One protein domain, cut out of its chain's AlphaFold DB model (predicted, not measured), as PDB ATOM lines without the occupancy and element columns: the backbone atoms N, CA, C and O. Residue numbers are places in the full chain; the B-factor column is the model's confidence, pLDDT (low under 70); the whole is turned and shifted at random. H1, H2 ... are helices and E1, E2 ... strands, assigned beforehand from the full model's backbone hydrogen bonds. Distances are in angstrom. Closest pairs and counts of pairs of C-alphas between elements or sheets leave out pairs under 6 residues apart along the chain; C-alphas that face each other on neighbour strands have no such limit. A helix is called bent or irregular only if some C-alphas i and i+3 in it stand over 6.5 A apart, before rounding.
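AT A GLANCE: This is residues 42 to 128 of the 143 residues of an uncharacterized protein of Alphaproteobacteria bacterium (UniProt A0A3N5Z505). What is the main picture? One twisted sheet of two strand hairpins side by side, E1-E2 and E3-E4, has two short helices on the same face at one end, H2 over E1 and E3 and H1 beside the strands next to E4, and the long stretch 100 to 112 runs back beside E4. How is it made up? The printed part has 87 residues, in the order E1 E2 E3 E4 H1 H2; the sheet, E2 E1 E3 E4, is antiparallel, and the class is mixed, with 43 residues, under half, in named elements. How large is it? It is compact, with a radius of gyration of the C-alphas of 12.8 A and spans of 36 by 26 by 20 A.

IN THESE COORDINATES: Where are the strands? E1 is residues 42 to 48, from C-alpha 42 at (2.153, 40.024, -31.494), and E2 54 to 59. E3, 71 to 80, is 27.3 A long; E4, 90 to 99, is 26.6 A and bends by 55 degrees at residue 96. And the helices? H1 is residues 113 to 116, only just irregular, with C-alphas 113 and 116 6.52 A apart; H2, 120 to 125, ends at C-alpha 125 (-2.060, 46.513, -20.903).

HOW THE PARTS SIT: What joins the strands? N 44 and O 57 of E1 and E2, 2.9 A, N 45 and O 76 of E1 and E3, 2.8 A, and N 75 and O 95 of E3 and E4, 2.8 A, are within hydrogen-bond range. Where are the helices? Both are on the same face; H1, height 4.7 A, is over none of the strands, its closest C-alphas to E4 being Cys 115 and Cys 92, 5.1 A. H2, height 8.9 A, is only just over E1 and E3, with 3 C-alphas on each, and its closest C-alphas to E3 are Tyr 120 and Val 78, 6.7 A. What of their backbones? In H2 every O i to N i+4 pair is within hydrogen-bond range; H1 is too short for one.

THE WHOLE: Which links are long? E2 to E3 and E4 to H1 are long. Is it unbroken and confident? The printed part has no cut, and no printed residue is under 70 in pLDDT.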
ATOM      1  N   ALA A  42       1.075  39.396 -32.240       92.06
ATOM      2  CA  ALA A  42       2.153  40.024 -31.494       92.06
ATOM      3  C   ALA A  42       2.098  41.554 -31.548       92.06
ATOM      4  O   ALA A  42       1.501  42.150 -32.439       92.06
ATOM      5  N   ILE A  43       2.750  42.201 -30.592       93.75
ATOM      6  CA  ILE A  43       3.002  43.638 -30.563       93.75
ATOM      7  C   ILE A  43       4.507  43.816 -30.696       93.75
ATOM      8  O   ILE A  43       5.267  43.183 -29.961       93.75
ATOM      9  N   LEU A  44       4.943  44.690 -31.597       93.44
ATOM     10  CA  LEU A  44       6.344  45.068 -31.731       93.44
ATOM     11  C   LEU A  44       6.501  46.560 -31.458       93.44
ATOM     12  O   LEU A  44       5.986  47.394 -32.199       93.44
ATOM     13  N   LYS A  45       7.250  46.897 -30.413       95.75
ATOM     14  CA  LYS A  45       7.703  48.258 -30.134       95.75
ATOM     15  C   LYS A  45       9.148  48.410 -30.583       95.75
ATOM     16  O   LYS A  45       9.999  47.627 -30.179       95.75
ATOM     17  N   LEU A  46       9.441  49.444 -31.354       95.06
ATOM     18  CA  LEU A  46      10.787  49.845 -31.730       95.06
ATOM     19  C   LEU A  46      11.104  51.208 -31.131       95.06
ATOM     20  O   LEU A  46      10.256  52.098 -31.124       95.06
ATOM     21  N   VAL A  47      12.327  51.363 -30.641       97.31
ATOM     22  CA  VAL A  47      12.859  52.622 -30.122       97.31
ATOM     23  C   VAL A  47      14.183  52.901 -30.818       97.31
ATOM     24  O   VAL A  47      15.119  52.107 -30.705       97.31
ATOM     25  N   ASN A  48      14.263  54.000 -31.563       96.75
ATOM     26  CA  ASN A  48      15.485  54.407 -32.240       96.75
ATOM     27  C   ASN A  48      16.471  54.950 -31.204       96.75
ATOM     28  O   ASN A  48      16.178  55.925 -30.511       96.75
ATOM     29  N   SER A  49      17.653  54.350 -31.106       95.38
ATOM     30  CA  SER A  49      18.641  54.717 -30.088       95.38
ATOM     31  C   SER A  49      19.271  56.094 -30.319       95.38
ATOM     32  O   SER A  49      19.857  56.655 -29.400       95.38
ATOM     33  N   SER A  50      19.202  56.622 -31.545       95.06
ATOM     34  CA  SER A  50      19.804  57.907 -31.915       95.06
ATOM     35  C   SER A  50      18.804  59.057 -31.874       95.06
ATOM     36  O   SER A  50      19.161  60.148 -31.441       95.06
ATOM     37  N   THR A  51      17.567  58.835 -32.326       96.50
ATOM     38  CA  THR A  51      16.542  59.891 -32.407       96.50
ATOM     39  C   THR A  51      15.543  59.854 -31.253       96.50
ATOM     40  O   THR A  51      14.820  60.825 -31.050       96.50
ATOM     41  N   GLY A  52      15.472  58.748 -30.504       96.12
ATOM     42  CA  GLY A  52      14.422  58.512 -29.509       96.12
ATOM     43  C   GLY A  52      13.045  58.229 -30.119       96.12
ATOM     44  O   GLY A  52      12.070  58.116 -29.380       96.12
ATOM     45  N   GLU A  53      12.947  58.119 -31.448       95.62
ATOM     46  CA  GLU A  53      11.706  57.805 -32.155       95.62
ATOM     47  C   GLU A  53      11.135  56.463 -31.687       95.62
ATOM     48  O   GLU A  53      11.863  55.476 -31.567       95.62
ATOM     49  N   VAL A  54       9.824  56.424 -31.440       95.94
ATOM     50  CA  VAL A  54       9.115  55.221 -31.000       95.94
ATOM     51  C   VAL A  54       8.087  54.821 -32.048       95.94
ATOM     52  O   VAL A  54       7.230  55.620 -32.417       95.94
ATOM     53  N   ILE A  55       8.137  53.561 -32.470       93.69
ATOM     54  CA  ILE A  55       7.160  52.941 -33.369       93.69
ATOM     55  C   ILE A  55       6.535  51.760 -32.627       93.69
ATOM     56  O   ILE A  55       7.253  50.954 -32.044       93.69
ATOM     57  N   VAL A  56       5.209  51.636 -32.635       94.00
ATOM     58  CA  VAL A  56       4.498  50.468 -32.090       94.00
ATOM     59  C   VAL A  56       3.625  49.888 -33.190       94.00
ATOM     60  O   VAL A  56       2.894  50.627 -33.844       94.00
ATOM     61  N   MET A  57       3.723  48.581 -33.411       91.94
ATOM     62  CA  MET A  57       3.015  47.880 -34.477       91.94
ATOM     63  C   MET A  57       2.286  46.664 -33.936       91.94
ATOM     64  O   MET A  57       2.846  45.881 -33.164       91.94
ATOM     65  N   ASP A  58       1.064  46.491 -34.421       92.62
ATOM     66  CA  ASP A  58       0.244  45.319 -34.167       92.62
ATOM     67  C   ASP A  58       0.454  44.315 -35.294       92.62
ATOM     68  O   ASP A  58       0.181  44.578 -36.466       92.62
ATOM     69  N   LEU A  59       0.942  43.145 -34.927       89.31
ATOM     70  CA  LEU A  59       1.248  42.039 -35.811       89.31
ATOM     71  C   LEU A  59       0.152  40.988 -35.608       89.31
ATOM     72  O   LEU A  59       0.329  40.019 -34.880       89.31
ATOM     73  N   ALA A  60      -1.024  41.236 -36.189       85.75
ATOM     74  CA  ALA A  60      -2.226  40.435 -35.935       85.75
ATOM     75  C   ALA A  60      -2.279  39.114 -36.726       85.75
ATOM     76  O   ALA A  60      -2.831  38.137 -36.237       85.75
ATOM     77  N   ILE A  61      -1.735  39.078 -37.951       79.31
ATOM     78  CA  ILE A  61      -1.800  37.909 -38.845       79.31
ATOM     79  C   ILE A  61      -0.448  37.712 -39.543       79.31
ATOM     80  O   ILE A  61       0.132  38.664 -40.067       79.31
ATOM     81  N   ALA A  62       0.047  36.473 -39.567       75.31
ATOM     82  CA  ALA A  62       1.252  36.106 -40.304       75.31
ATOM     83  C   ALA A  62       1.010  36.081 -41.837       75.31
ATOM     84  O   ALA A  62      -0.074  35.694 -42.272       75.31
ATOM     85  N   PRO A  63       2.006  36.407 -42.686       71.56
ATOM     86  CA  PRO A  63       3.346  36.860 -42.339       71.56
ATOM     87  C   PRO A  63       3.340  38.320 -41.884       71.56
ATOM     88  O   PRO A  63       2.782  39.206 -42.528       71.56
ATOM     89  N   TYR A  64       4.031  38.573 -40.786       75.19
ATOM     90  CA  TYR A  64       4.135  39.901 -40.214       75.19
ATOM     91  C   TYR A  64       5.117  40.732 -41.045       75.19
ATOM     92  O   TYR A  64       6.237  40.305 -41.306       75.19
ATOM     93  N   THR A  65       4.703  41.894 -41.543       71.44
ATOM     94  CA  THR A  65       5.573  42.761 -42.355       71.44
ATOM     95  C   THR A  65       5.469  44.196 -41.867       71.44
ATOM     96  O   THR A  65       4.396  44.635 -41.463       71.44
ATOM     97  N   ALA A  66       6.598  44.906 -41.843       75.00
ATOM     98  CA  ALA A  66       6.695  46.220 -41.223       75.00
ATOM     99  C   ALA A  66       7.807  47.052 -41.866       75.00
ATOM    100  O   ALA A  66       8.975  46.680 -41.822       75.00
ATOM    101  N   ILE A  67       7.466  48.215 -42.419       78.62
ATOM    102  CA  ILE A  67       8.452  49.147 -42.977       78.62
ATOM    103  C   ILE A  67       9.106  49.903 -41.819       78.62
ATOM    104  O   ILE A  67       8.460  50.730 -41.183       78.62
ATOM    105  N   ILE A  68      10.386  49.628 -41.555       84.31
ATOM    106  CA  ILE A  68      11.154  50.289 -40.495       84.31
ATOM    107  C   ILE A  68      12.265  51.128 -41.143       84.31
ATOM    108  O   ILE A  68      13.036  50.587 -41.940       84.31
ATOM    109  N   PRO A  69      12.380  52.432 -40.823       86.50
ATOM    110  CA  PRO A  69      13.464  53.269 -41.327       86.50
ATOM    111  C   PRO A  69      14.852  52.740 -40.939       86.50
ATOM    112  O   PRO A  69      15.030  52.084 -39.911       86.50
ATOM    113  N   ASN A  70      15.870  53.081 -41.735       87.75
ATOM    114  CA  ASN A  70      17.256  52.788 -41.367       87.75
ATOM    115  C   ASN A  70      17.599  53.458 -40.032       87.75
ATOM    116  O   ASN A  70      17.196  54.593 -39.769       87.75
ATOM    117  N   GLY A  71      18.378  52.771 -39.208       91.06
ATOM    118  CA  GLY A  71      18.740  53.257 -37.884       91.06
ATOM    119  C   GLY A  71      19.085  52.123 -36.936       91.06
ATOM    120  O   GLY A  71      18.967  50.948 -37.279       91.06
ATOM    121  N   THR A  72      19.520  52.480 -35.736       94.44
ATOM    122  CA  THR A  72      19.733  51.516 -34.657       94.44
ATOM    123  C   THR A  72      18.492  51.484 -33.788       94.44
ATOM    124  O   THR A  72      18.099  52.504 -33.227       94.44
ATOM    125  N   TRP A  73      17.865  50.314 -33.706       95.19
ATOM    126  CA  TRP A  73      16.585  50.135 -33.035       95.19
ATOM    127  C   TRP A  73      16.707  49.108 -31.921       95.19
ATOM    128  O   TRP A  73      17.185  47.995 -32.156       95.19
ATOM    129  N   SER A  74      16.221  49.466 -30.737       96.50
ATOM    130  CA  SER A  74      15.855  48.513 -29.693       96.50
ATOM    131  C   SER A  74      14.423  48.059 -29.942       96.50
ATOM    132  O   SER A  74      13.513  48.877 -30.055       96.50
ATOM    133  N   MET A  75      14.238  46.756 -30.083       94.31
ATOM    134  CA  MET A  75      12.991  46.123 -30.489       94.31
ATOM    135  C   MET A  75      12.483  45.271 -29.340       94.31
ATOM    136  O   MET A  75      13.218  44.423 -28.847       94.31
ATOM    137  N   TYR A  76      11.234  45.479 -28.951       95.44
ATOM    138  CA  TYR A  76      10.555  44.789 -27.865       95.44
ATOM    139  C   TYR A  76       9.320  44.109 -28.434       95.44
ATOM    140  O   TYR A  76       8.430  44.775 -28.967       95.44
ATOM    141  N   LEU A  77       9.265  42.793 -28.318       93.69
ATOM    142  CA  LEU A  77       8.160  41.981 -28.791       93.69
ATOM    143  C   LEU A  77       7.329  41.481 -27.611       93.69
ATOM    144  O   LEU A  77       7.885  41.054 -26.599       93.69
ATOM    145  N   VAL A  78       6.014  41.469 -27.792       94.81
ATOM    146  CA  VAL A  78       5.058  40.722 -26.971       94.81
ATOM    147  C   VAL A  78       4.250  39.821 -27.901       94.81
ATOM    148  O   VAL A  78       3.476  40.330 -28.701       94.81
ATOM    149  N   GLY A  79       4.430  38.508 -27.826       92.69
ATOM    150  CA  GLY A  79       3.636  37.518 -28.562       92.69
ATOM    151  C   GLY A  79       2.551  36.893 -27.690       92.69
ATOM    152  O   GLY A  79       2.747  36.747 -26.484       92.69
ATOM    153  N   PHE A  80       1.436  36.504 -28.304       93.19
ATOM    154  CA  PHE A  80       0.255  35.930 -27.658       93.19
ATOM    155  C   PHE A  80      -0.080  34.577 -28.300       93.19
ATOM    156  O   PHE A  80      -0.190  34.487 -29.521       93.19
ATOM    157  N   THR A  81      -0.245  33.512 -27.510       92.06
ATOM    158  CA  THR A  81      -0.474  32.147 -28.041       92.06
ATOM    159  C   THR A  81      -1.945  31.746 -28.182       92.06
ATOM    160  O   THR A  81      -2.243  30.622 -28.578       92.06
ATOM    161  N   GLY A  82      -2.882  32.609 -27.790       91.12
ATOM    162  CA  GLY A  82      -4.306  32.286 -27.748       91.12
ATOM    163  C   GLY A  82      -4.949  32.145 -29.131       91.12
ATOM    164  O   GLY A  82      -4.398  32.600 -30.126       91.12
ATOM    165  N   PRO A  83      -6.150  31.549 -29.211       89.06
ATOM    166  CA  PRO A  83      -6.854  31.352 -30.479       89.06
ATOM    167  C   PRO A  83      -7.442  32.646 -31.067       89.06
ATOM    168  O   PRO A  83      -7.898  32.649 -32.207       89.06
ATOM    169  N   ALA A  84      -7.474  33.731 -30.291       90.56
ATOM    170  CA  ALA A  84      -7.947  35.040 -30.714       90.56
ATOM    171  C   ALA A  84      -6.913  36.120 -30.385       90.56
ATOM    172  O   ALA A  84      -6.033  35.929 -29.540       90.56
ATOM    173  N   LEU A  85      -7.047  37.267 -31.052       91.69
ATOM    174  CA  LEU A  85      -6.119  38.383 -30.913       91.69
ATOM    175  C   LEU A  85      -5.966  38.810 -29.451       91.69
ATOM    176  O   LEU A  85      -6.955  39.039 -28.751       91.69
ATOM    177  N   TRP A  86      -4.710  38.943 -29.027       93.00
ATOM    178  CA  TRP A  86      -4.296  39.437 -27.713       93.00
ATOM    179  C   TRP A  86      -4.697  38.534 -26.539       93.00
ATOM    180  O   TRP A  86      -4.804  38.996 -25.404       93.00
ATOM    181  N   GLN A  87      -4.907  37.241 -26.799       92.25
ATOM    182  CA  GLN A  87      -5.254  36.243 -25.786       92.25
ATOM    183  C   GLN A  87      -4.157  35.193 -25.582       92.25
ATOM    184  O   GLN A  87      -3.256  35.023 -26.397       92.25
ATOM    185  N   GLY A  88      -4.282  34.415 -24.508       92.44
ATOM    186  CA  GLY A  88      -3.390  33.297 -24.203       92.44
ATOM    187  C   GLY A  88      -2.126  33.712 -23.458       92.44
ATOM    188  O   GLY A  88      -2.062  34.776 -22.842       92.44
ATOM    189  N   THR A  89      -1.127  32.834 -23.477       93.81
ATOM    190  CA  THR A  89       0.130  33.060 -22.761       93.81
ATOM    191  C   THR A  89       0.961  34.096 -23.502       93.81
ATOM    192  O   THR A  89       1.145  34.004 -24.716       93.81
ATOM    193  N   THR A  90       1.486  35.073 -22.765       94.75
ATOM    194  CA  THR A  90       2.377  36.091 -23.319       94.75
ATOM    195  C   THR A  90       3.828  35.632 -23.296       94.75
ATOM    196  O   THR A  90       4.307  35.130 -22.276       94.75
ATOM    197  N   TYR A  91       4.544  35.872 -24.392       93.75
ATOM    198  CA  TYR A  91       5.989  35.681 -24.504       93.75
ATOM    199  C   TYR A  91       6.638  36.994 -24.904       93.75
ATOM    200  O   TYR A  91       6.225  37.618 -25.879       93.75
ATOM    201  N   CYS A  92       7.660  37.410 -24.165       94.75
ATOM    202  CA  CYS A  92       8.260  38.721 -24.337       94.75
ATOM    203  C   CYS A  92       9.751  38.607 -24.584       94.75
ATOM    204  O   CYS A  92      10.439  37.774 -23.992       94.75
ATOM    205  N   GLY A  93      10.277  39.446 -25.458       93.12
ATOM    206  CA  GLY A  93      11.698  39.438 -25.753       93.12
ATOM    207  C   GLY A  93      12.142  40.744 -26.361       93.12
ATOM    208  O   GLY A  93      11.340  41.500 -26.913       93.12
ATOM    209  N   GLU A  94      13.440  40.981 -26.279       94.44
ATOM    210  CA  GLU A  94      14.068  42.145 -26.871       94.44
ATOM    211  C   GLU A  94      15.282  41.765 -27.699       94.44
ATOM    212  O   GLU A  94      15.928  40.736 -27.497       94.44
ATOM    213  N   THR A  95      15.586  42.631 -28.651       93.19
ATOM    214  CA  THR A  95      16.852  42.630 -29.370       93.19
ATOM    215  C   THR A  95      17.202  44.059 -29.752       93.19
ATOM    216  O   THR A  95      16.352  44.949 -29.734       93.19
ATOM    217  N   SER A  96      18.455  44.302 -30.110       94.12
ATOM    218  CA  SER A  96      18.864  45.572 -30.704       94.12
ATOM    219  C   SER A  96      19.597  45.308 -32.006       94.12
ATOM    220  O   SER A  96      20.487  44.457 -32.068       94.12
ATOM    221  N   LYS A  97      19.218  46.025 -33.066       91.50
ATOM    222  CA  LYS A  97      19.811  45.843 -34.393       91.50
ATOM    223  C   LYS A  97      19.944  47.173 -35.120       91.50
ATOM    224  O   LYS A  97      19.021  47.985 -35.135       91.50
ATOM    225  N   THR A  98      21.088  47.366 -35.765       92.25
ATOM    226  CA  THR A  98      21.273  48.421 -36.760       92.25
ATOM    227  C   THR A  98      20.747  47.936 -38.104       92.25
ATOM    228  O   THR A  98      21.220  46.934 -38.640       92.25
ATOM    229  N   LEU A  99      19.751  48.643 -38.626       88.69
ATOM    230  CA  LEU A  99      19.126  48.396 -39.917       88.69
ATOM    231  C   LEU A  99      19.758  49.313 -40.965       88.69
ATOM    232  O   LEU A  99      19.750  50.538 -40.815       88.69
ATOM    233  N   GLY A 100      20.301  48.716 -42.027       84.88
ATOM    234  CA  GLY A 100      20.880  49.447 -43.146       84.88
ATOM    235  C   GLY A 100      20.962  48.606 -44.419       84.88
ATOM    236  O   GLY A 100      21.543  47.527 -44.428       84.88
ATOM    237  N   GLY A 101      20.424  49.140 -45.517       73.81
ATOM    238  CA  GLY A 101      20.786  48.749 -46.886       73.81
ATOM    239  C   GLY A 101      20.061  47.541 -47.495       73.81
ATOM    240  O   GLY A 101      19.695  47.625 -48.669       73.81
ATOM    241  N   THR A 102      19.808  46.464 -46.749       75.56
ATOM    242  CA  THR A 102      19.184  45.222 -47.262       75.56
ATOM    243  C   THR A 102      18.136  44.659 -46.303       75.56
ATOM    244  O   THR A 102      18.011  45.139 -45.178       75.56
ATOM    245  N   ASP A 103      17.393  43.640 -46.744       71.50
ATOM    246  CA  ASP A 103      16.559  42.832 -45.852       71.50
ATOM    247  C   ASP A 103      17.425  42.240 -44.732       71.50
ATOM    248  O   ASP A 103      18.560  41.809 -44.965       71.50
ATOM    249  N   VAL A 104      16.906  42.268 -43.504       75.31
ATOM    250  CA  VAL A 104      17.580  41.747 -42.312       75.31
ATOM    251  C   VAL A 104      16.613  40.835 -41.581       75.31
ATOM    252  O   VAL A 104      15.550  41.280 -41.148       75.31
ATOM    253  N   ASP A 105      17.020  39.583 -41.392       77.06
ATOM    254  CA  ASP A 105      16.320  38.667 -40.503       77.06
ATOM    255  C   ASP A 105      16.609  39.042 -39.048       77.06
ATOM    256  O   ASP A 105      17.761  39.204 -38.626       77.06
ATOM    257  N   ILE A 106      15.538  39.203 -38.276       81.00
ATOM    258  CA  ILE A 106      15.601  39.561 -36.864       81.00
ATOM    259  C   ILE A 106      15.037  38.396 -36.063       81.00
ATOM    260  O   ILE A 106      13.844  38.111 -36.118       81.00
ATOM    261  N   THR A 107      15.906  37.764 -35.283       83.56
ATOM    262  CA  THR A 107      15.512  36.773 -34.283       83.56
ATOM    263  C   THR A 107      15.447  37.456 -32.923       83.56
ATOM    264  O   THR A 107      16.413  38.085 -32.485       83.56
ATOM    265  N   ILE A 108      14.306  37.329 -32.256       86.88
ATOM    266  CA  ILE A 108      14.101  37.758 -30.872       86.88
ATOM    267  C   ILE A 108      13.864  36.482 -30.076       86.88
ATOM    268  O   ILE A 108      13.101  35.635 -30.515       86.88
ATOM    269  N   ASN A 109      14.530  36.318 -28.936       87.81
ATOM    270  CA  ASN A 109      14.293  35.177 -28.057       87.81
ATOM    271  C   ASN A 109      13.281  35.598 -26.996       87.81
ATOM    272  O   ASN A 109      13.637  36.308 -26.054       87.81
ATOM    273  N   ALA A 110      12.022  35.199 -27.169       89.69
ATOM    274  CA  ALA A 110      10.963  35.558 -26.240       89.69
ATOM    275  C   ALA A 110      10.717  34.465 -25.185       89.69
ATOM    276  O   ALA A 110      10.629  33.278 -25.496       89.69
ATOM    277  N   LEU A 111      10.597  34.878 -23.923       91.44
ATOM    278  CA  LEU A 111      10.321  34.022 -22.768       91.44
ATOM    279  C   LEU A 111       9.075  34.546 -22.048       91.44
ATOM    280  O   LEU A 111       8.791  35.738 -22.077       91.44
ATOM    281  N   SER A 112       8.314  33.685 -21.378       92.31
ATOM    282  CA  SER A 112       7.155  34.151 -20.599       92.31
ATOM    283  C   SER A 112       7.577  34.934 -19.350       92.31
ATOM    284  O   SER A 112       6.955  35.930 -18.990       92.31
ATOM    285  N   ALA A 113       8.685  34.537 -18.715       92.44
ATOM    286  CA  ALA A 113       9.185  35.147 -17.480       92.44
ATOM    287  C   ALA A 113       9.624  36.617 -17.634       92.44
ATOM    288  O   ALA A 113       9.615  37.370 -16.663       92.44
ATOM    289  N   THR A 114       9.998  37.053 -18.838       92.69
ATOM    290  CA  THR A 114      10.427  38.436 -19.111       92.69
ATOM    291  C   THR A 114       9.248  39.409 -19.198       92.69
ATOM    292  O   THR A 114       9.452  40.609 -19.018       92.69
ATOM    293  N   CYS A 115       8.018  38.919 -19.406       94.94
ATOM    294  CA  CYS A 115       6.824  39.753 -19.583       94.94
ATOM    295  C   CYS A 115       6.413  40.561 -18.344       94.94
ATOM    296  O   CYS A 115       5.647  41.513 -18.471       94.94
ATOM    297  N   ALA A 116       6.923  40.217 -17.159       94.69
ATOM    298  CA  ALA A 116       6.659  40.958 -15.926       94.69
ATOM    299  C   ALA A 116       7.418  42.298 -15.839       94.69
ATOM    300  O   ALA A 116       7.135  43.110 -14.959       94.69
ATOM    301  N   ASN A 117       8.373  42.548 -16.741       93.44
ATOM    302  CA  ASN A 117       9.200  43.752 -16.730       93.44
ATOM    303  C   ASN A 117       8.648  44.846 -17.656       93.44
ATOM    304  O   ASN A 117       7.938  44.580 -18.628       93.44
ATOM    305  N   LEU A 118       9.032  46.097 -17.399       93.25
ATOM    306  CA  LEU A 118       8.864  47.168 -18.384       93.25
ATOM    307  C   LEU A 118       9.809  46.933 -19.582       93.25
ATOM    308  O   LEU A 118      10.927  46.465 -19.376       93.25
ATOM    309  N   PRO A 119       9.396  47.268 -20.822       95.31
ATOM    310  CA  PRO A 119       8.139  47.928 -21.192       95.31
ATOM    311  C   PRO A 119       6.956  46.970 -21.440       95.31
ATOM    312  O   PRO A 119       5.887  47.433 -21.840       95.31
ATOM    313  N   TYR A 120       7.125  45.661 -21.243       95.69
ATOM    314  CA  TYR A 120       6.161  44.639 -21.665       95.69
ATOM    315  C   TYR A 120       4.822  44.732 -20.942       95.69
ATOM    316  O   TYR A 120       3.784  44.660 -21.594       95.69
ATOM    317  N   THR A 121       4.826  44.975 -19.631       93.75
ATOM    318  CA  THR A 121       3.586  45.136 -18.851       93.75
ATOM    319  C   THR A 121       2.704  46.258 -19.397       93.75
ATOM    320  O   THR A 121       1.492  46.093 -19.505       93.75
ATOM    321  N   HIS A 122       3.308  47.369 -19.828       93.38
ATOM    322  CA  HIS A 122       2.582  48.467 -20.459       93.38
ATOM    323  C   HIS A 122       2.055  48.063 -21.839       93.38
ATOM    324  O   HIS A 122       0.884  48.288 -22.126       93.38
ATOM    325  N   LEU A 123       2.879  47.423 -22.676       94.19
ATOM    326  CA  LEU A 123       2.444  46.963 -24.000       94.19
ATOM    327  C   LEU A 123       1.268  45.982 -23.910       94.19
ATOM    328  O   LEU A 123       0.289  46.155 -24.632       94.19
ATOM    329  N   ILE A 124       1.323  45.016 -22.990       93.94
ATOM    330  CA  ILE A 124       0.241  44.050 -22.753       93.94
ATOM    331  C   ILE A 124      -1.034  44.788 -22.330       93.94
ATOM    332  O   ILE A 124      -2.092  44.568 -22.921       93.94
ATOM    333  N   ALA A 125      -0.926  45.722 -21.379       91.50
ATOM    334  CA  ALA A 125      -2.060  46.513 -20.903       91.50
ATOM    335  C   ALA A 125      -2.717  47.373 -22.001       91.50
ATOM    336  O   ALA A 125      -3.902  47.670 -21.904       91.50
ATOM    337  N   THR A 126      -1.994  47.751 -23.068       91.00
ATOM    338  CA  THR A 126      -2.607  48.483 -24.196       91.00
ATOM    339  C   THR A 126      -3.542  47.631 -25.063       91.00
ATOM    340  O   THR A 126      -4.329  48.195 -25.824       91.00
ATOM    341  N   LYS A 127      -3.452  46.295 -24.994       88.75
ATOM    342  CA  LYS A 127      -4.237  45.370 -25.839       88.75
ATOM    343  C   LYS A 127      -5.224  44.529 -25.072       88.75
ATOM    344  O   LYS A 127      -6.334  44.305 -25.549       88.75
ATOM    345  N   VAL A 128      -4.825  44.081 -23.890       79.06
ATOM    346  CA  VAL A 128      -5.749  43.470 -22.954       79.06
ATOM    347  C   VAL A 128      -6.558  44.623 -22.386       79.06
ATOM    348  O   VAL A 128      -6.203  45.203 -21.363       79.06
TER     349      VAL A 128